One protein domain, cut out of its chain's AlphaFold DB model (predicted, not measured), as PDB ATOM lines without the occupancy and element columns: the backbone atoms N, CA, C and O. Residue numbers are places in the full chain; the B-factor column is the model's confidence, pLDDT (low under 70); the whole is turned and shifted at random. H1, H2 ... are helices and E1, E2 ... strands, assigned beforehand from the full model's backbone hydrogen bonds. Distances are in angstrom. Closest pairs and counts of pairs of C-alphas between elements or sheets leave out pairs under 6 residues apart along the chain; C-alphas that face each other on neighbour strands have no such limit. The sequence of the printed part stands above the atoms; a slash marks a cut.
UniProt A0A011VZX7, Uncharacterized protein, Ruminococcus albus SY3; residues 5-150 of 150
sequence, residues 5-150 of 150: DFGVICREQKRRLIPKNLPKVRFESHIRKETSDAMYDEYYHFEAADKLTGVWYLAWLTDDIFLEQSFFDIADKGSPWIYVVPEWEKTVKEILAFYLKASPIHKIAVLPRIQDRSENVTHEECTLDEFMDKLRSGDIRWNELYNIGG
ATOM      1  N   ASP A   5      25.788  13.196  28.465       71.25
ATOM      2  CA  ASP A   5      27.135  12.693  28.714       71.25
ATOM      3  C   ASP A   5      28.145  13.423  27.830       71.25
ATOM      4  O   ASP A   5      29.165  13.896  28.323       71.25
ATOM      5  N   PHE A   6      27.853  13.568  26.533       83.56
ATOM      6  CA  PHE A   6      28.810  14.080  25.559       83.56
ATOM      7  C   PHE A   6      28.170  14.878  24.405       83.56
ATOM      8  O   PHE A   6      27.390  14.333  23.627       83.56
ATOM      9  N   GLY A   7      28.505  16.167  24.262       90.62
ATOM     10  CA  GLY A   7      28.050  17.026  23.159       90.62
ATOM     11  C   GLY A   7      29.170  17.390  22.179       90.62
ATOM     12  O   GLY A   7      30.247  17.806  22.596       90.62
ATOM     13  N   VAL A   8      28.910  17.288  20.872       94.38
ATOM     14  CA  VAL A   8      29.831  17.686  19.794       94.38
ATOM     15  C   VAL A   8      29.132  18.636  18.824       94.38
ATOM     16  O   VAL A   8      28.062  18.337  18.298       94.38
ATOM     17  N   ILE A   9      29.750  19.778  18.548       94.50
ATOM     18  CA  ILE A   9      29.223  20.833  17.683       94.50
ATOM     19  C   ILE A   9      30.100  20.930  16.438       94.50
ATOM     20  O   ILE A   9      31.224  21.432  16.488       94.50
ATOM     21  N   CYS A  10      29.568  20.497  15.297       95.19
ATOM     22  CA  CYS A  10      30.212  20.678  14.002       95.19
ATOM     23  C   CYS A  10      29.759  21.989  13.369       95.19
ATOM     24  O   CYS A  10      28.663  22.081  12.798       95.19
ATOM     25  N   ARG A  11      30.617  23.005  13.463       90.00
ATOM     26  CA  ARG A  11      30.341  24.350  12.958       90.00
ATOM     27  C   ARG A  11      30.176  24.351  11.443       90.00
ATOM     28  O   ARG A  11      30.853  23.608  10.736       90.00
ATOM     29  N   GLU A  12      29.241  25.161  10.952       88.12
ATOM     30  CA  GLU A  12      28.944  25.340   9.516       88.12
ATOM     31  C   GLU A  12      28.455  24.079   8.774       88.12
ATOM     32  O   GLU A  12      28.119  24.125   7.585       88.12
ATOM     33  N   GLN A  13      28.342  22.940   9.464       92.56
ATOM     34  CA  GLN A  13      27.817  21.715   8.887       92.56
ATOM     35  C   GLN A  13      26.315  21.863   8.609       92.56
ATOM     36  O   GLN A  13      25.532  22.264   9.465       92.56
ATOM     37  N   LYS A  14      25.897  21.515   7.387       89.25
ATOM     38  CA  LYS A  14      24.487  21.612   6.953       89.25
ATOM     39  C   LYS A  14      23.752  20.276   6.961       89.25
ATOM     40  O   LYS A  14      22.526  20.238   7.007       89.25
ATOM     41  N   ARG A  15      24.495  19.171   6.871       91.81
ATOM     42  CA  ARG A  15      23.946  17.816   6.768       91.81
ATOM     43  C   ARG A  15      24.339  17.005   7.989       91.81
ATOM     44  O   ARG A  15      25.519  16.919   8.295       91.81
ATOM     45  N   ARG A  16      23.364  16.347   8.615       93.12
ATOM     46  CA  ARG A  16      23.605  15.388   9.699       93.12
ATOM     47  C   ARG A  16      24.417  14.194   9.202       93.12
ATOM     48  O   ARG A  16      24.098  13.622   8.156       93.12
ATOM     49  N   LEU A  17      25.426  13.805   9.967       92.94
ATOM     50  CA  LEU A  17      26.231  12.610   9.753       92.94
ATOM     51  C   LEU A  17      26.328  11.876  11.083       92.94
ATOM     52  O   LEU A  17      26.772  12.465  12.051       92.94
ATOM     53  N   ILE A  18      25.902  10.618  11.132       91.44
ATOM     54  CA  ILE A  18      25.991   9.793  12.341       91.44
ATOM     55  C   ILE A  18      27.017   8.689  12.071       91.44
ATOM     56  O   ILE A  18      26.913   8.037  11.020       91.44
ATOM     57  N   PRO A  19      28.013   8.481  12.952       89.31
ATOM     58  CA  PRO A  19      28.970   7.397  12.795       89.31
ATOM     59  C   PRO A  19      28.234   6.056  12.779       89.31
ATOM     60  O   PRO A  19      27.371   5.771  13.609       89.31
ATOM     61  N   LYS A  20      28.562   5.222  11.791       82.44
ATOM     62  CA  LYS A  20      28.052   3.852  11.710       82.44
ATOM     63  C   LYS A  20      28.965   2.958  12.547       82.44
ATOM     64  O   LYS A  20      30.177   3.120  12.482       82.44
ATOM     65  N   ASN A  21      28.389   1.981  13.244       80.88
ATOM     66  CA  ASN A  21      29.113   0.922  13.964       80.88
ATOM     67  C   ASN A  21      29.800   1.333  15.278       80.88
ATOM     68  O   ASN A  21      30.871   0.819  15.587       80.88
ATOM     69  N   LEU A  22      29.171   2.189  16.083       86.19
ATOM     70  CA  LEU A  22      29.540   2.358  17.492       86.19
ATOM     71  C   LEU A  22      28.508   1.622  18.358       86.19
ATOM     72  O   LEU A  22      27.489   2.214  18.727       86.19
ATOM     73  N   PRO A  23      28.685   0.303  18.593       79.62
ATOM     74  CA  PRO A  23      27.750  -0.444  19.416       79.62
ATOM     75  C   PRO A  23      27.728   0.183  20.810       79.62
ATOM     76  O   PRO A  23      28.773   0.540  21.347       79.62
ATOM     77  N   LYS A  24      26.529   0.285  21.384       87.06
ATOM     78  CA  LYS A  24      26.273   0.856  22.710       87.06
ATOM     79  C   LYS A  24      26.369   2.383  22.846       87.06
ATOM     80  O   LYS A  24      26.334   2.898  23.956       87.06
ATOM     81  N   VAL A  25      26.431   3.114  21.732       89.50
ATOM     82  CA  VAL A  25      26.318   4.580  21.734       89.50
ATOM     83  C   VAL A  25      25.043   4.997  21.008       89.50
ATOM     84  O   VAL A  25      24.761   4.541  19.893       89.50
ATOM     85  N   ARG A  26      24.249   5.860  21.639       89.06
ATOM     86  CA  ARG A  26      23.128   6.566  21.013       89.06
ATOM     87  C   ARG A  26      23.570   7.947  20.574       89.06
ATOM     88  O   ARG A  26      24.452   8.544  21.179       89.06
ATOM     89  N   PHE A  27      22.930   8.431  19.515       90.06
ATOM     90  CA  PHE A  27      23.132   9.778  19.012       90.06
ATOM     91  C   PHE A  27      21.793  10.456  18.761       90.06
ATOM     92  O   PHE A  27      20.919   9.883  18.107       90.06
ATOM     93  N   GLU A  28      21.691  11.710  19.175       90.62
ATOM     94  CA  GLU A  28      20.687  12.658  18.706       90.62
ATOM     95  C   GLU A  28      21.374  13.824  18.001       90.62
ATOM     96  O   GLU A  28      22.559  14.089  18.214       90.62
ATOM     97  N   SER A  29      20.660  14.495  17.091       92.31
ATOM     98  CA  SER A  29      21.236  15.646  16.404       92.31
ATOM     99  C   SER A  29      20.249  16.751  16.063       92.31
ATOM    100  O   SER A  29      19.164  16.528  15.512       92.31
ATOM    101  N   HIS A  30      20.716  17.981  16.242       91.69
ATOM    102  CA  HIS A  30      19.950  19.194  15.997       91.69
ATOM    103  C   HIS A  30      20.716  20.094  15.034       91.69
ATOM    104  O   HIS A  30      21.920  20.296  15.166       91.69
ATOM    105  N   ILE A  31      20.012  20.638  14.045       92.94
ATOM    106  CA  ILE A  31      20.584  21.647  13.153       92.94
ATOM    107  C   ILE A  31      20.294  23.003  13.776       92.94
ATOM    108  O   ILE A  31      19.126  23.336  13.981       92.94
ATOM    109  N   ARG A  32      21.342  23.782  14.036       91.12
ATOM    110  CA  ARG A  32      21.238  25.108  14.636       91.12
ATOM    111  C   ARG A  32      21.599  26.211  13.661       91.12
ATOM    112  O   ARG A  32      22.536  26.100  12.870       91.12
ATOM    113  N   LYS A  33      20.819  27.280  13.742       91.06
ATOM    114  CA  LYS A  33      20.943  28.521  12.979       91.06
ATOM    115  C   LYS A  33      21.018  29.685  13.963       91.06
ATOM    116  O   LYS A  33      20.725  29.511  15.139       91.06
ATOM    117  N   GLU A  34      21.339  30.873  13.468       87.50
ATOM    118  CA  GLU A  34      21.385  32.105  14.276       87.50
ATOM    119  C   GLU A  34      20.054  32.413  14.977       87.50
ATOM    120  O   GLU A  34      20.032  33.037  16.028       87.50
ATOM    121  N   THR A  35      18.942  31.952  14.400       88.56
ATOM    122  CA  THR A  35      17.585  32.132  14.931       88.56
ATOM    123  C   THR A  35      17.096  30.940  15.756       88.56
ATOM    124  O   THR A  35      15.899  30.835  16.004       88.56
ATOM    125  N   SER A  36      17.955  29.962  16.051       88.62
ATOM    126  CA  SER A  36      17.565  28.823  16.880       88.62
ATOM    127  C   SER A  36      17.439  29.261  18.331       88.62
ATOM    128  O   SER A  36      18.334  29.927  18.844       88.62
ATOM    129  N   ASP A  37      16.378  28.812  18.997       87.19
ATOM    130  CA  ASP A  37      16.263  28.939  20.448       87.19
ATOM    131  C   ASP A  37      17.442  28.241  21.146       87.19
ATOM    132  O   ASP A  37      18.160  27.424  20.545       87.19
ATOM    133  N   ALA A  38      17.655  28.583  22.416       83.38
ATOM    134  CA  ALA A  38      18.607  27.885  23.270       83.38
ATOM    135  C   ALA A  38      18.315  26.377  23.271       83.38
ATOM    136  O   ALA A  38      17.155  25.969  23.290       83.38
ATOM    137  N   MET A  39      19.362  25.546  23.241       78.50
ATOM    138  CA  MET A  39      19.162  24.088  23.260       78.50
ATOM    139  C   MET A  39      18.563  23.623  24.591       78.50
ATOM    140  O   MET A  39      17.790  22.668  24.632       78.50
ATOM    141  N   TYR A  40      18.934  24.299  25.674       73.19
ATOM    142  CA  TYR A  40      18.521  23.966  27.028       73.19
ATOM    143  C   TYR A  40      17.670  25.080  27.628       73.19
ATOM    144  O   TYR A  40      17.704  26.227  27.173       73.19
ATOM    145  N   ASP A  41      16.904  24.715  28.652       68.25
ATOM    146  CA  ASP A  41      16.017  25.623  29.369       68.25
ATOM    147  C   ASP A  41      16.778  26.657  30.224       68.25
ATOM    148  O   ASP A  41      18.011  26.732  30.244       68.25
ATOM    149  N   GLU A  42      16.017  27.464  30.966       58.69
ATOM    150  CA  GLU A  42      16.552  28.501  31.851       58.69
ATOM    151  C   GLU A  42      17.490  27.967  32.951       58.69
ATOM    152  O   GLU A  42      18.248  28.742  33.542       58.69
ATOM    153  N   TYR A  43      17.475  26.666  33.252       57.81
ATOM    154  CA  TYR A  43      18.293  26.062  34.301       57.81
ATOM    155  C   TYR A  43      19.649  25.556  33.789       57.81
ATOM    156  O   TYR A  43      20.573  25.486  34.598       57.81
ATOM    157  N   TYR A  44      19.813  25.294  32.484       64.50
ATOM    158  CA  TYR A  44      20.999  24.612  31.925       64.50
ATOM    159  C   TYR A  44      21.568  25.260  30.651       64.50
ATOM    160  O   TYR A  44      22.010  24.587  29.722       64.50
ATOM    161  N   HIS A  45      21.558  26.589  30.605       68.06
ATOM    162  CA  HIS A  45      21.915  27.375  29.427       68.06
ATOM    163  C   HIS A  45      23.436  27.541  29.223       68.06
ATOM    164  O   HIS A  45      24.134  28.017  30.117       68.06
ATOM    165  N   PHE A  46      23.923  27.234  28.014       77.94
ATOM    166  CA  PHE A  46      25.320  27.397  27.588       77.94
ATOM    167  C   PHE A  46      25.420  28.434  26.469       77.94
ATOM    168  O   PHE A  46      25.537  28.095  25.291       77.94
ATOM    169  N   GLU A  47      25.402  29.713  26.838       81.12
ATOM    170  CA  GLU A  47      25.295  30.838  25.900       81.12
ATOM    171  C   GLU A  47      26.402  30.828  24.831       81.12
ATOM    172  O   GLU A  47      26.152  31.102  23.654       81.12
ATOM    173  N   ALA A  48      27.638  30.500  25.225       85.06
ATOM    174  CA  ALA A  48      28.765  30.432  24.294       85.06
ATOM    175  C   ALA A  48      28.556  29.349  23.231       85.06
ATOM    176  O   ALA A  48      28.810  29.578  22.046       85.06
ATOM    177  N   ALA A  49      28.043  28.191  23.646       86.75
ATOM    178  CA  ALA A  49      27.707  27.122  22.729       86.75
ATOM    179  C   ALA A  49      26.495  27.516  21.883       86.75
ATOM    180  O   ALA A  49      26.567  27.379  20.670       86.75
ATOM    181  N   ASP A  50      25.433  28.076  22.473       86.12
ATOM    182  CA  ASP A  50      24.188  28.463  21.793       86.12
ATOM    183  C   ASP A  50      24.392  29.409  20.597       86.12
ATOM    184  O   ASP A  50      23.632  29.354  19.630       86.12
ATOM    185  N   LYS A  51      25.464  30.207  20.608       86.88
ATOM    186  CA  LYS A  51      25.876  31.072  19.487       86.88
ATOM    187  C   LYS A  51      26.487  30.312  18.299       86.88
ATOM    188  O   LYS A  51      26.670  30.892  17.228       86.88
ATOM    189  N   LEU A  52      26.821  29.032  18.454       90.06
ATOM    190  CA  LEU A  52      27.440  28.206  17.418       90.06
ATOM    191  C   LEU A  52      26.393  27.571  16.495       90.06
ATOM    192  O   LEU A  52      25.631  26.673  16.872       90.06
ATOM    193  N   THR A  53      26.423  27.989  15.230       91.56
ATOM    194  CA  THR A  53      25.614  27.416  14.150       91.56
ATOM    195  C   THR A  53      26.248  26.146  13.577       91.56
ATOM    196  O   THR A  53      27.465  25.964  13.623       91.56
ATOM    197  N   GLY A  54      25.431  25.259  13.003       93.50
ATOM    198  CA  GLY A  54      25.892  23.998  12.414       93.50
ATOM    199  C   GLY A  54      25.040  22.809  12.843       93.50
ATOM    200  O   GLY A  54      23.827  22.942  13.015       93.50
ATOM    201  N   VAL A  55      25.661  21.642  13.021       95.06
ATOM    202  CA  VAL A  55      24.976  20.461  13.567       95.06
ATOM    203  C   VAL A  55      25.543  20.121  14.933       95.06
ATOM    204  O   VAL A  55      26.749  19.941  15.085       95.06
ATOM    205  N   TRP A  56      24.650  20.022  15.906       93.94
ATOM    206  CA  TRP A  56      24.939  19.546  17.246       93.94
ATOM    207  C   TRP A  56      24.616  18.068  17.317       93.94
ATOM    208  O   TRP A  56      23.546  17.657  16.867       93.94
ATOM    209  N   TYR A  57      25.530  17.300  17.885       93.25
ATOM    210  CA  TYR A  57      25.412  15.873  18.108       93.25
ATOM    211  C   TYR A  57      25.522  15.611  19.598       93.25
ATOM    212  O   TYR A  57      26.497  16.007  20.230       93.25
ATOM    213  N   LEU A  58      24.515  14.952  20.144       90.62
ATOM    214  CA  LEU A  58      24.470  14.542  21.536       90.62
ATOM    215  C   LEU A  58      24.680  13.037  21.557       90.62
ATOM    216  O   LEU A  58      24.015  12.328  20.803       90.62
ATOM    217  N   ALA A  59      25.618  12.563  22.363       90.00
ATOM    218  CA  ALA A  59      25.977  11.161  22.458       90.00
ATOM    219  C   ALA A  59      25.905  10.691  23.910       90.00
ATOM    220  O   ALA A  59      26.358  11.385  24.822       90.00
ATOM    221  N   TRP A  60      25.338   9.506  24.107       88.81
ATOM    222  CA  TRP A  60      25.220   8.860  25.413       88.81
ATOM    223  C   TRP A  60      25.284   7.342  25.265       88.81
ATOM    224  O   TRP A  60      25.095   6.795  24.170       88.81
ATOM    225  N   LEU A  61      25.596   6.667  26.365       88.19
ATOM    226  CA  LEU A  61      25.624   5.211  26.422       88.19
ATOM    227  C   LEU A  61      24.198   4.646  26.366       88.19
ATOM    228  O   LEU A  61      23.248   5.269  26.831       88.19
ATOM    229  N   THR A  62      24.016   3.486  25.738       85.38
ATOM    230  CA  THR A  62      22.704   2.829  25.686       85.38
ATOM    231  C   THR A  62      22.270   2.317  27.061       85.38
ATOM    232  O   THR A  62      23.101   1.852  27.832       85.38
ATOM    233  N   ASP A  63      20.962   2.330  27.335       74.00
ATOM    234  CA  ASP A  63      20.372   1.962  28.637       74.00
ATOM    235  C   ASP A  63      20.704   0.535  29.133       74.00
ATOM    236  O   ASP A  63      20.522   0.228  30.309       74.00
ATOM    237  N   ASP A  64      21.145  -0.368  28.245       73.44
ATOM    238  CA  ASP A  64      21.590  -1.727  28.593       73.44
ATOM    239  C   ASP A  64      22.996  -1.766  29.205       73.44
ATOM    240  O   ASP A  64      23.395  -2.772  29.798       73.44
ATOM    241  N   ILE A  65      23.749  -0.675  29.085       73.06
ATOM    242  CA  ILE A  65      24.943  -0.456  29.877       73.06
ATOM    243  C   ILE A  65      24.461  -0.075  31.279       73.06
ATOM    244  O   ILE A  65      23.747   0.912  31.430       73.06
ATOM    245  N   PHE A  66      24.802  -0.902  32.279       58.00
ATOM    246  CA  PHE A  66      24.454  -0.718  33.695       58.00
ATOM    247  C   PHE A  66      24.375   0.770  34.068       58.00
ATOM    248  O   PHE A  66      25.327   1.497  33.795       58.00
ATOM    249  N   LEU A  67      23.275   1.174  34.719       56.06
ATOM    250  CA  LEU A  67      22.838   2.551  35.042       56.06
ATOM    251  C   LEU A  67      23.873   3.477  35.734       56.06
ATOM    252  O   LEU A  67      23.554   4.619  36.050       56.06
ATOM    253  N   GLU A  68      25.092   3.002  35.979       58.75
ATOM    254  CA  GLU A  68      26.200   3.719  36.615       58.75
ATOM    255  C   GLU A  68      27.378   4.004  35.665       58.75
ATOM    256  O   GLU A  68      28.274   4.764  36.028       58.75
ATOM    257  N   GLN A  69      27.412   3.431  34.456       74.25
ATOM    258  CA  GLN A  69      28.490   3.711  33.504       74.25
ATOM    259  C   GLN A  69      28.195   4.972  32.692       74.25
ATOM    260  O   GLN A  69      27.076   5.210  32.246       74.25
ATOM    261  N   SER A  70      29.236   5.762  32.459       85.50
ATOM    262  CA  SER A  70      29.203   6.947  31.607       85.50
ATOM    263  C   SER A  70      30.527   7.066  30.858       85.50
ATOM    264  O   SER A  70      31.510   6.403  31.197       85.50
ATOM    265  N   PHE A  71      30.578   7.927  29.844       89.25
ATOM    266  CA  PHE A  71      31.843   8.247  29.181       89.25
ATOM    267  C   PHE A  71      32.870   8.872  30.144       89.25
ATOM    268  O   PHE A  71      34.074   8.738  29.907       89.25
ATOM    269  N   PHE A  72      32.412   9.545  31.209       91.25
ATOM    270  CA  PHE A  72      33.237  10.418  32.045       91.25
ATOM    271  C   PHE A  72      32.940  10.291  33.542       91.25
ATOM    272  O   PHE A  72      31.803  10.496  33.963       91.25
ATOM    273  N   ASP A  73      33.972  10.109  34.362       90.00
ATOM    274  CA  ASP A  73      33.856  10.069  35.828       90.00
ATOM    275  C   ASP A  73      34.546  11.277  36.493       90.00
ATOM    276  O   ASP A  73      35.253  12.031  35.824       90.00
ATOM    277  N   ILE A  74      34.308  11.497  37.791       89.94
ATOM    278  CA  ILE A  74      34.923  12.575  38.580       89.94
ATOM    279  C   ILE A  74      36.410  12.274  38.764       89.94
ATOM    280  O   ILE A  74      36.769  11.246  39.324       89.94
ATOM    281  N   ALA A  75      37.274  13.199  38.349       90.75
ATOM    282  CA  ALA A  75      38.717  13.063  38.510       90.75
ATOM    283  C   ALA A  75      39.189  13.220  39.958       90.75
ATOM    284  O   ALA A  75      38.502  13.801  40.796       90.75
ATOM    285  N   ASP A  76      40.429  12.797  40.223       88.75
ATOM    286  CA  ASP A  76      41.094  12.948  41.528       88.75
ATOM    287  C   ASP A  76      41.144  14.409  42.009       88.75
ATOM    288  O   ASP A  76      41.194  14.685  43.207       88.75
ATOM    289  N   LYS A  77      41.086  15.365  41.073       89.38
ATOM    290  CA  LYS A  77      40.984  16.806  41.353       89.38
ATOM    291  C   LYS A  77      39.639  17.223  41.964       89.38
ATOM    292  O   LYS A  77      39.503  18.363  42.406       89.38
ATOM    293  N   GLY A  78      38.666  16.317  42.000       89.62
ATOM    294  CA  GLY A  78      37.309  16.533  42.481       89.62
ATOM    295  C   GLY A  78      36.410  17.234  41.465       89.62
ATOM    296  O   GLY A  78      36.816  17.586  40.363       89.62
ATOM    297  N   SER A  79      35.159  17.473  41.855       86.31
ATOM    298  CA  SER A  79      34.202  18.256  41.065       86.31
ATOM    299  C   SER A  79      34.723  19.688  40.833       86.31
ATOM    300  O   SER A  79      35.106  20.335  41.812       86.31
ATOM    301  N   PRO A  80      34.708  20.231  39.597       89.94
ATOM    302  CA  PRO A  80      34.010  19.734  38.399       89.94
ATOM    303  C   PRO A  80      34.907  19.000  37.379       89.94
ATOM    304  O   PRO A  80      34.579  18.936  36.194       89.94
ATOM    305  N   TRP A  81      36.074  18.514  37.791       92.88
ATOM    306  CA  TRP A  81      37.035  17.869  36.901       92.88
ATOM    307  C   TRP A  81      36.613  16.443  36.565       92.88
ATOM    308  O   TRP A  81      36.135  15.702  37.427       92.88
ATOM    309  N   ILE A  82      36.835  16.052  35.315       93.44
ATOM    310  CA  ILE A  82      36.464  14.749  34.782       93.44
ATOM    311  C   ILE A  82      37.615  14.094  34.032       93.44
ATOM    312  O   ILE A  82      38.454  14.776  33.439       93.44
ATOM    313  N   TYR A  83      37.601  12.765  34.002       94.38
ATOM    314  CA  TYR A  83      38.410  11.980  33.077       94.38
ATOM    315  C   TYR A  83      37.549  11.053  32.227       94.38
ATOM    316  O   TYR A  83      36.426  10.709  32.595       94.38
ATOM    317  N   VAL A  84      38.085  10.626  31.084       94.62
ATOM    318  CA  VAL A  84      37.457   9.577  30.274       94.62
ATOM    319  C   VAL A  84      37.649   8.211  30.909       94.62
ATOM    320  O   VAL A  84      38.774   7.784  31.161       94.62
ATOM    321  N   VAL A  85      36.548   7.501  31.142       92.69
ATOM    322  CA  VAL A  85      36.606   6.139  31.678       92.69
ATOM    323  C   VAL A  85      37.405   5.259  30.700       92.69
ATOM    324  O   VAL A  85      37.093   5.258  29.504       92.69
ATOM    325  N   PRO A  86      38.420   4.497  31.164       93.75
ATOM    326  CA  PRO A  86      39.371   3.815  30.278       93.75
ATOM    327  C   PRO A  86      38.740   2.912  29.212       93.75
ATOM    328  O   PRO A  86      39.239   2.831  28.090       93.75
ATOM    329  N   GLU A  87      37.624   2.250  29.527       92.44
ATOM    330  CA  GLU A  87      36.925   1.375  28.578       92.44
ATOM    331  C   GLU A  87      36.305   2.138  27.391       92.44
ATOM    332  O   GLU A  87      36.157   1.576  26.304       92.44
ATOM    333  N   TRP A  88      36.000   3.427  27.574       92.81
ATOM    334  CA  TRP A  88      35.358   4.284  26.578       92.81
ATOM    335  C   TRP A  88      36.320   5.240  25.871       92.81
ATOM    336  O   TRP A  88      35.922   5.879  24.897       92.81
ATOM    337  N   GLU A  89      37.588   5.321  26.288       94.12
ATOM    338  CA  GLU A  89      38.580   6.254  25.729       94.12
ATOM    339  C   GLU A  89      38.675   6.159  24.205       94.12
ATOM    340  O   GLU A  89      38.577   7.161  23.489       94.12
ATOM    341  N   LYS A  90      38.812   4.931  23.697       95.25
ATOM    342  CA  LYS A  90      38.888   4.678  22.259       95.25
ATOM    343  C   LYS A  90      37.620   5.145  21.545       95.25
ATOM    344  O   LYS A  90      37.713   5.779  20.497       95.25
ATOM    345  N   THR A  91      36.451   4.865  22.115       94.44
ATOM    346  CA  THR A  91      35.154   5.254  21.552       94.44
ATOM    347  C   THR A  91      34.996   6.771  21.508       94.44
ATOM    348  O   THR A  91      34.609   7.305  20.471       94.44
ATOM    349  N   VAL A  92      35.355   7.484  22.580       95.19
ATOM    350  CA  VAL A  92      35.339   8.956  22.610       95.19
ATOM    351  C   VAL A  92      36.246   9.519  21.518       95.19
ATOM    352  O   VAL A  92      35.806  10.353  20.724       95.19
ATOM    353  N   LYS A  93      37.481   9.010  21.404       96.06
ATOM    354  CA  LYS A  93      38.422   9.440  20.361       96.06
ATOM    355  C   LYS A  93      37.883   9.179  18.952       96.06
ATOM    356  O   LYS A  93      37.999  10.047  18.089       96.06
ATOM    357  N   GLU A  94      37.272   8.021  18.712       95.75
ATOM    358  CA  GLU A  94      36.663   7.671  17.422       95.75
ATOM    359  C   GLU A  94      35.494   8.598  17.055       95.75
ATOM    360  O   GLU A  94      35.399   9.030  15.904       95.75
ATOM    361  N   ILE A  95      34.639   8.954  18.020       95.50
ATOM    362  CA  ILE A  95      33.533   9.900  17.812       95.50
ATOM    363  C   ILE A  95      34.070  11.285  17.442       95.50
ATOM    364  O   ILE A  95      33.631  11.876  16.452       95.50
ATOM    365  N   LEU A  96      35.037  11.799  18.207       96.00
ATOM    366  CA  LEU A  96      35.630  13.112  17.955       96.00
ATOM    367  C   LEU A  96      36.350  13.161  16.612       96.00
ATOM    368  O   LEU A  96      36.117  14.082  15.834       96.00
ATOM    369  N   ALA A  97      37.161  12.151  16.296       96.06
ATOM    370  CA  ALA A  97      37.853  12.058  15.014       96.06
ATOM    371  C   ALA A  97      36.870  11.999  13.835       96.06
ATOM    372  O   ALA A  97      37.089  12.642  12.804       96.06
ATOM    373  N   PHE A  98      35.766  11.256  13.983       95.81
ATOM    374  CA  PHE A  98      34.714  11.203  12.973       95.81
ATOM    375  C   PHE A  98      34.119  12.591  12.716       95.81
ATOM    376  O   PHE A  98      34.036  13.013  11.560       95.81
ATOM    377  N   TYR A  99      33.732  13.310  13.770       96.06
ATOM    378  CA  TYR A  99      33.103  14.624  13.636       96.06
ATOM    379  C   TYR A  99      34.073  15.719  13.200       96.06
ATOM    380  O   TYR A  99      33.702  16.558  12.382       96.06
ATOM    381  N   LEU A 100      35.327  15.666  13.646       95.38
ATOM    382  CA  LEU A 100      36.386  16.556  13.181       95.38
ATOM    383  C   LEU A 100      36.581  16.434  11.666       95.38
ATOM    384  O   LEU A 100      36.628  17.441  10.967       95.38
ATOM    385  N   LYS A 101      36.587  15.201  11.143       93.75
ATOM    386  CA  LYS A 101      36.649  14.926   9.699       93.75
ATOM    387  C   LYS A 101      35.360  15.297   8.957       93.75
ATOM    388  O   LYS A 101      35.401  15.643   7.780       93.75
ATOM    389  N   ALA A 102      34.208  15.155   9.607       91.00
ATOM    390  CA  ALA A 102      32.905  15.481   9.029       91.00
ATOM    391  C   ALA A 102      32.636  16.995   8.973       91.00
ATOM    392  O   ALA A 102      31.822  17.441   8.158       91.00
ATOM    393  N   SER A 103      33.292  17.767   9.841       92.94
ATOM    394  CA  SER A 103      33.176  19.219   9.912       92.94
ATOM    395  C   SER A 103      33.744  19.876   8.645       92.94
ATOM    396  O   SER A 103      34.906  19.644   8.314       92.94
ATOM    397  N   PRO A 104      32.980  20.739   7.944       92.75
ATOM    398  CA  PRO A 104      33.452  21.416   6.731       92.75
ATOM    399  C   PRO A 104      34.715  22.259   6.934       92.75
ATOM    400  O   PRO A 104      35.509  22.409   6.009       92.75
ATOM    401  N   ILE A 105      34.895  22.797   8.141       94.06
ATOM    402  CA  ILE A 105      36.035  23.644   8.498       94.06
ATOM    403  C   ILE A 105      37.117  22.891   9.279       94.06
ATOM    404  O   ILE A 105      38.056  23.524   9.746       94.06
ATOM    405  N   HIS A 106      36.995  21.564   9.431       93.94
ATOM    406  CA  HIS A 106      37.899  20.725  10.233       93.94
ATOM    407  C   HIS A 106      38.065  21.228  11.675       93.94
ATOM    408  O   HIS A 106      39.143  21.166  12.258       93.94
ATOM    409  N   LYS A 107      36.972  21.754  12.238       95.31
ATOM    410  CA  LYS A 107      36.894  22.226  13.622       95.31
ATOM    411  C   LYS A 107      35.589  21.790  14.257       95.31
ATOM    412  O   LYS A 107      34.532  21.861  13.620       95.31
ATOM    413  N   ILE A 108      35.658  21.375  15.510       97.00
ATOM    414  CA  ILE A 108      34.496  21.035  16.330       97.00
ATOM    415  C   ILE A 108      34.616  21.723  17.684       97.00
ATOM    416  O   ILE A 108      35.718  22.017  18.138       97.00
ATOM    417  N   ALA A 109      33.483  21.966  18.328       95.62
ATOM    418  CA  ALA A 109      33.462  22.303  19.744       95.62
ATOM    419  C   ALA A 109      32.875  21.130  20.533       95.62
ATOM    420  O   ALA A 109      31.963  20.455  20.053       95.62
ATOM    421  N   VAL A 110      33.408  20.867  21.717       94.94
ATOM    422  CA  VAL A 110      33.030  19.736  22.563       94.94
ATOM    423  C   VAL A 110      32.546  20.268  23.903       94.94
ATOM    424  O   VAL A 110      33.204  21.113  24.505       94.94
ATOM    425  N   LEU A 111      31.400  19.760  24.351       91.69
ATOM    426  CA  LEU A 111      30.828  19.985  25.678       91.69
ATOM    427  C   LEU A 111      30.819  18.650  26.432       91.69
ATOM    428  O   LEU A 111      29.910  17.834  26.231       91.69
ATOM    429  N   PRO A 112      31.835  18.386  27.263       89.69
ATOM    430  CA  PRO A 112      31.859  17.216  28.122       89.69
ATOM    431  C   PRO A 112      30.876  17.409  29.279       89.69
ATOM    432  O   PRO A 112      30.972  18.406  29.989       89.69
ATOM    433  N   ARG A 113      29.973  16.440  29.471       83.44
ATOM    434  CA  ARG A 113      29.078  16.284  30.627       83.44
ATOM    435  C   ARG A 113      28.342  17.570  31.049       83.44
ATOM    436  O   ARG A 113      28.882  18.412  31.752       83.44
ATOM    437  N   ILE A 114      27.064  17.704  30.695       75.38
ATOM    438  CA  ILE A 114      26.261  18.872  31.107       75.38
ATOM    439  C   ILE A 114      25.510  18.562  32.411       75.38
ATOM    440  O   ILE A 114      24.708  17.623  32.449       75.38
ATOM    441  N   GLN A 115      25.773  19.322  33.482       73.25
ATOM    442  CA  GLN A 115      25.239  19.047  34.830       73.25
ATOM    443  C   GLN A 115      24.664  20.230  35.612       73.25
ATOM    444  O   GLN A 115      23.810  19.993  36.467       73.25
ATOM    445  N   ASP A 116      25.126  21.462  35.393       69.06
ATOM    446  CA  ASP A 116      24.708  22.639  36.168       69.06
ATOM    447  C   ASP A 116      25.046  23.954  35.430       69.06
ATOM    448  O   ASP A 116      25.454  23.942  34.269       69.06
ATOM    449  N   ARG A 117      24.838  25.094  36.105       63.50
ATOM    450  CA  ARG A 117      25.031  26.462  35.591       63.50
ATOM    451  C   ARG A 117      26.484  26.952  35.590       63.50
ATOM    452  O   ARG A 117      26.677  28.151  35.398       63.50
ATOM    453  N   SER A 118      27.469  26.107  35.917       57.97
ATOM    454  CA  SER A 118      28.681  26.623  36.562       57.97
ATOM    455  C   SER A 118      29.401  27.701  35.763       57.97
ATOM    456  O   SER A 118      29.583  28.757  36.359       57.97
ATOM    457  N   GLU A 119      29.748  27.560  34.475       62.94
ATOM    458  CA  GLU A 119      30.450  28.653  33.777       62.94
ATOM    459  C   GLU A 119      30.294  28.639  32.239       62.94
ATOM    460  O   GLU A 119      30.281  27.590  31.610       62.94
ATOM    461  N   ASN A 120      30.259  29.816  31.596       76.19
ATOM    462  CA  ASN A 120      30.388  29.970  30.133       76.19
ATOM    463  C   ASN A 120      31.874  30.059  29.728       76.19
ATOM    464  O   ASN A 120      32.301  31.021  29.083       76.19
ATOM    465  N   VAL A 121      32.692  29.087  30.136       90.12
ATOM    466  CA  VAL A 121      34.112  29.061  29.751       90.12
ATOM    467  C   VAL A 121      34.254  28.450  28.366       90.12
ATOM    468  O   VAL A 121      33.750  27.364  28.084       90.12
ATOM    469  N   THR A 122      34.960  29.164  27.494       92.38
ATOM    470  CA  THR A 122      35.395  28.661  26.192       92.38
ATOM    471  C   THR A 122      36.910  28.606  26.176       92.38
ATOM    472  O   THR A 122      37.572  29.616  26.408       92.38
ATOM    473  N   HIS A 123      37.448  27.427  25.897       94.94
ATOM    474  CA  HIS A 123      38.882  27.200  25.803       94.94
ATOM    475  C   HIS A 123      39.403  27.546  24.419       94.94
ATOM    476  O   HIS A 123      38.686  27.453  23.416       94.94
ATOM    477  N   GLU A 124      40.678  27.919  24.370       95.31
ATOM    478  CA  GLU A 124      41.403  28.061  23.113       95.31
ATOM    479  C   GLU A 124      41.436  26.736  22.339       95.31
ATOM    480  O   GLU A 124      41.209  25.651  22.885       95.31
ATOM    481  N   GLU A 125      41.681  26.843  21.035       96.62
ATOM    482  CA  GLU A 125      41.775  25.687  20.148       96.62
ATOM    483  C   GLU A 125      42.948  24.781  20.541       96.62
ATOM    484  O   GLU A 125      44.039  25.256  20.847       96.62
ATOM    485  N   CYS A 126      42.713  23.472  20.509       97.62
ATOM    486  CA  CYS A 126      43.737  22.448  20.680       97.62
ATOM    487  C   CYS A 126      43.561  21.325  19.654       97.62
ATOM    488  O   CYS A 126      42.506  21.179  19.031       97.62
ATOM    489  N   THR A 127      44.593  20.510  19.487       97.94
ATOM    490  CA  THR A 127      44.515  19.298  18.669       97.94
ATOM    491  C   THR A 127      43.680  18.220  19.362       97.94
ATOM    492  O   THR A 127      43.488  18.224  20.582       97.94
ATOM    493  N   LEU A 128      43.200  17.240  18.588       97.69
ATOM    494  CA  LEU A 128      42.478  16.098  19.153       97.69
ATOM    495  C   LEU A 128      43.332  15.328  20.170       97.69
ATOM    496  O   LEU A 128      42.812  14.896  21.196       97.69
ATOM    497  N   ASP A 129      44.623  15.148  19.896       97.62
ATOM    498  CA  ASP A 129      45.510  14.414  20.798       97.62
ATOM    499  C   ASP A 129      45.742  15.184  22.106       97.62
ATOM    500  O   ASP A 129      45.603  14.591  23.172       97.62
ATOM    501  N   GLU A 130      45.954  16.505  22.054       98.12
ATOM    502  CA  GLU A 130      46.057  17.340  23.263       98.12
ATOM    503  C   GLU A 130      44.771  17.320  24.098       98.12
ATOM    504  O   GLU A 130      44.827  17.264  25.328       98.12
ATOM    505  N   PHE A 131      43.604  17.353  23.446       97.81
ATOM    506  CA  PHE A 131      42.327  17.218  24.140       97.81
ATOM    507  C   PHE A 131      42.218  15.857  24.842       97.81
ATOM    508  O   PHE A 131      41.859  15.797  26.017       97.81
ATOM    509  N   MET A 132      42.563  14.767  24.148       97.81
ATOM    510  CA  MET A 132      42.525  13.418  24.719       97.81
ATOM    511  C   MET A 132      43.547  13.233  25.851       97.81
ATOM    512  O   MET A 132      43.252  12.532  26.816       97.81
ATOM    513  N   ASP A 133      44.718  13.866  25.774       97.94
ATOM    514  CA  ASP A 133      45.715  13.866  26.849       97.94
ATOM    515  C   ASP A 133      45.178  14.543  28.111       97.94
ATOM    516  O   ASP A 133      45.203  13.933  29.181       97.94
ATOM    517  N   LYS A 134      44.601  15.745  27.975       96.88
ATOM    518  CA  LYS A 134      43.960  16.463  29.090       96.88
ATOM    519  C   LYS A 134      42.789  15.679  29.676       96.88
ATOM    520  O   LYS A 134      42.597  15.628  30.887       96.88
ATOM    521  N   LEU A 135      41.992  15.048  28.820       95.75
ATOM    522  CA  LEU A 135      40.852  14.251  29.255       95.75
ATOM    523  C   LEU A 135      41.290  12.987  30.007       95.75
ATOM    524  O   LEU A 135      40.600  12.553  30.921       95.75
ATOM    525  N   ARG A 136      42.439  12.395  29.670       96.19
ATOM    526  CA  ARG A 136      43.010  11.274  30.430       96.19
ATOM    527  C   ARG A 136      43.595  11.696  31.771       96.19
ATOM    528  O   ARG A 136      43.476  10.949  32.735       96.19
ATOM    529  N   SER A 137      44.234  12.861  31.835       95.12
ATOM    530  CA  SER A 137      44.871  13.363  33.059       95.12
ATOM    531  C   SER A 137      43.891  13.979  34.060       95.12
ATOM    532  O   SER A 137      44.309  14.405  35.136       95.12
ATOM    533  N   GLY A 138      42.596  14.034  33.732       94.88
ATOM    534  CA  GLY A 138      41.604  14.688  34.580       94.88
ATOM    535  C   GLY A 138      41.695  16.216  34.538       94.88
ATOM    536  O   GLY A 138      41.347  16.875  35.513       94.88
ATOM    537  N   ASP A 139      42.204  16.780  33.437       95.50
ATOM    538  CA  ASP A 139      42.399  18.219  33.200       95.50
ATOM    539  C   ASP A 139      41.267  18.861  32.383       95.50
ATOM    540  O   ASP A 139      41.395  19.983  31.888       95.50
ATOM    541  N   ILE A 140      40.149  18.158  32.236       94.56
ATOM    542  CA  ILE A 140      38.936  18.662  31.601       94.56
ATOM    543  C   ILE A 140      37.898  18.890  32.693       94.56
ATOM    544  O   ILE A 140      37.727  18.056  33.579       94.56
ATOM    545  N   ARG A 141      37.203  20.023  32.647       92.62
ATOM    546  CA  ARG A 141      36.055  20.316  33.503       92.62
ATOM    547  C   ARG A 141      34.782  19.999  32.724       92.62
ATOM    548  O   ARG A 141      34.714  20.195  31.509       92.62
ATOM    549  N   TRP A 142      33.772  19.489  33.418       88.75
ATOM    550  CA  TRP A 142      32.426  19.428  32.856       88.75
ATOM    551  C   TRP A 142      31.873  20.845  32.657       88.75
ATOM    552  O   TRP A 142      32.402  21.784  33.254       88.75
ATOM    553  N   ASN A 143      30.797  21.020  31.883       85.69
ATOM    554  CA  ASN A 143      30.174  22.343  31.685       85.69
ATOM    555  C   ASN A 143      31.140  23.406  31.099       85.69
ATOM    556  O   ASN A 143      30.980  24.592  31.354       85.69
ATOM    557  N   GLU A 144      32.148  23.019  30.316       90.88
ATOM    558  CA  GLU A 144      33.038  23.962  29.623       90.88
ATOM    559  C   GLU A 144      33.170  23.593  28.141       90.88
ATOM    560  O   GLU A 144      33.078  22.423  27.762       90.88
ATOM    561  N   LEU A 145      33.357  24.600  27.283       92.56
ATOM    562  CA  LEU A 145      33.399  24.436  25.831       92.56
ATOM    563  C   LEU A 145      34.844  24.337  25.337       92.56
ATOM    564  O   LEU A 145      35.603  25.305  25.412       92.56
ATOM    565  N   TYR A 146      35.211  23.193  24.767       95.44
ATOM    566  CA  TYR A 146      36.551  22.941  24.235       95.44
ATOM    567  C   TYR A 146      36.551  22.987  22.713       95.44
ATOM    568  O   TYR A 146      35.797  22.259  22.070       95.44
ATOM    569  N   ASN A 147      37.400  23.826  22.124       96.81
ATOM    570  CA  ASN A 147      37.555  23.900  20.675       96.81
ATOM    571  C   ASN A 147      38.655  22.937  20.221       96.81
ATOM    572  O   ASN A 147      39.778  22.988  20.718       96.81
ATOM    573  N   ILE A 148      38.326  22.076  19.262       97.38
ATOM    574  CA  ILE A 148      39.260  21.119  18.671       97.38
ATOM    575  C   ILE A 148      39.411  21.433  17.185       97.38
ATOM    576  O   ILE A 148      38.421  21.452  16.446       97.38
ATOM    577  N   GLY A 149      40.646  21.666  16.752       91.94
ATOM    578  CA  GLY A 149      41.016  22.010  15.382       91.94
ATOM    579  C   GLY A 149      42.530  21.938  15.192       91.94
ATOM    580  O   GLY A 149      43.274  22.143  16.149       91.94
ATOM    581  N   GLY A 150      42.982  21.619  13.976       68.94
ATOM    582  CA  GLY A 150      44.405  21.423  13.660       68.94
ATOM    583  C   GLY A 150      44.671  20.099  12.971       68.94
ATOM    584  O   GLY A 150      44.549  19.056  13.649       68.94
TER     585      GLY A 150
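This is residues 5 to 150 of the 150 residues of an uncharacterized protein of Ruminococcus albus SY3 (UniProt A0A011VZX7). A twisted sheet of five strands curls round the long helix H2, and the shorter H3 lies beside H2 on the same face, over the edge strand E7. The hairpin of E4 and E5 packs through E5 on residues 132 to 136 of H3, while tiny H1 only grazes the large sheet. The 146 printed residues have three named helices and seven named strands, in the order E1 E2 H1 E3 E4 E5 H2 E6 H3 E7; the large sheet runs E2 E3 E1 E6 E7, antiparallel throughout. The class is mixed, helices and strands, with under half of the residues in named elements. The whole is compact and rounded, with a radius of gyration of the C-alphas of 14.3 A and spans of 39 by 34 by 32 A.

In the large sheet, E1, residues 5 to 11, has E3, residues 54 to 61, as one antiparallel neighbour, with N 8 and O 57 2.8 A apart. Its other is E6, residues 107 to 114, with N 9 and O 109 2.8 A apart. The edge strands are E2, residues 25 to 32, antiparallel to E3 with N 28 and O 58 2.9 A apart, and E7, residues 146 to 149, antiparallel to E6 with N 110 and O 146 2.8 A apart. H2, residues 89 to 102, and H3, residues 128 to 136, are on the same face of this sheet, as two layers, helices on one face of a sheet. The closest C-alphas of H2 and E1 are those of Tyr 99 and Cys 10, 6.7 A apart. H2 touches H3 with residues 93 to 97 alone, at a shallow tilt of 27 degrees, opposite ways; the closest C-alphas are those of Lys 93 and Met 132, 7.2 A apart. H3 lies over E7 at a height over the sheet of 9.2 A and runs along the strands, at 5 degrees to E7 on the local plane. E4, residues 72 to 74, and E5, residues 81 to 84, form an antiparallel hairpin, with N 73 and O 83 3.1 A apart. The closest C-alphas of E5 and H3, those of Tyr 83 and Leu 135, are 5.1 A apart. Residues 81 to 82 of E5 also pair, antiparallel, with residues 140 to 141. H1, residues 47 to 50, only grazes the large sheet with residues 49 to 50. Every O i to N i+4 pair is within hydrogen-bond range in H2 and H3; H1 is too short for one.

E1 starts at C-alpha 5 (27.135, 12.693, 28.714) and is 19.9 A long; E2, E3 and E6 measure 22.3 A, 23.4 A and 20.7 A. H2 starts at C-alpha 89 (38.580, 6.254, 25.729) and is 19.9 A long, and H3 is 12.3 A. E7 ends at C-alpha 149 (41.016, 22.010, 15.382).

The two C-alphas farthest apart, those of Thr 35 and Asp 76, are 40.3 A apart. The printed part has no cut. The links E1 to E2, E2 to H1 and E6 to H3 are long. Mean pLDDT of the printed part is 87.9; residues 41 to 45, 66 to 68, 116 to 119 and 150 are under 70.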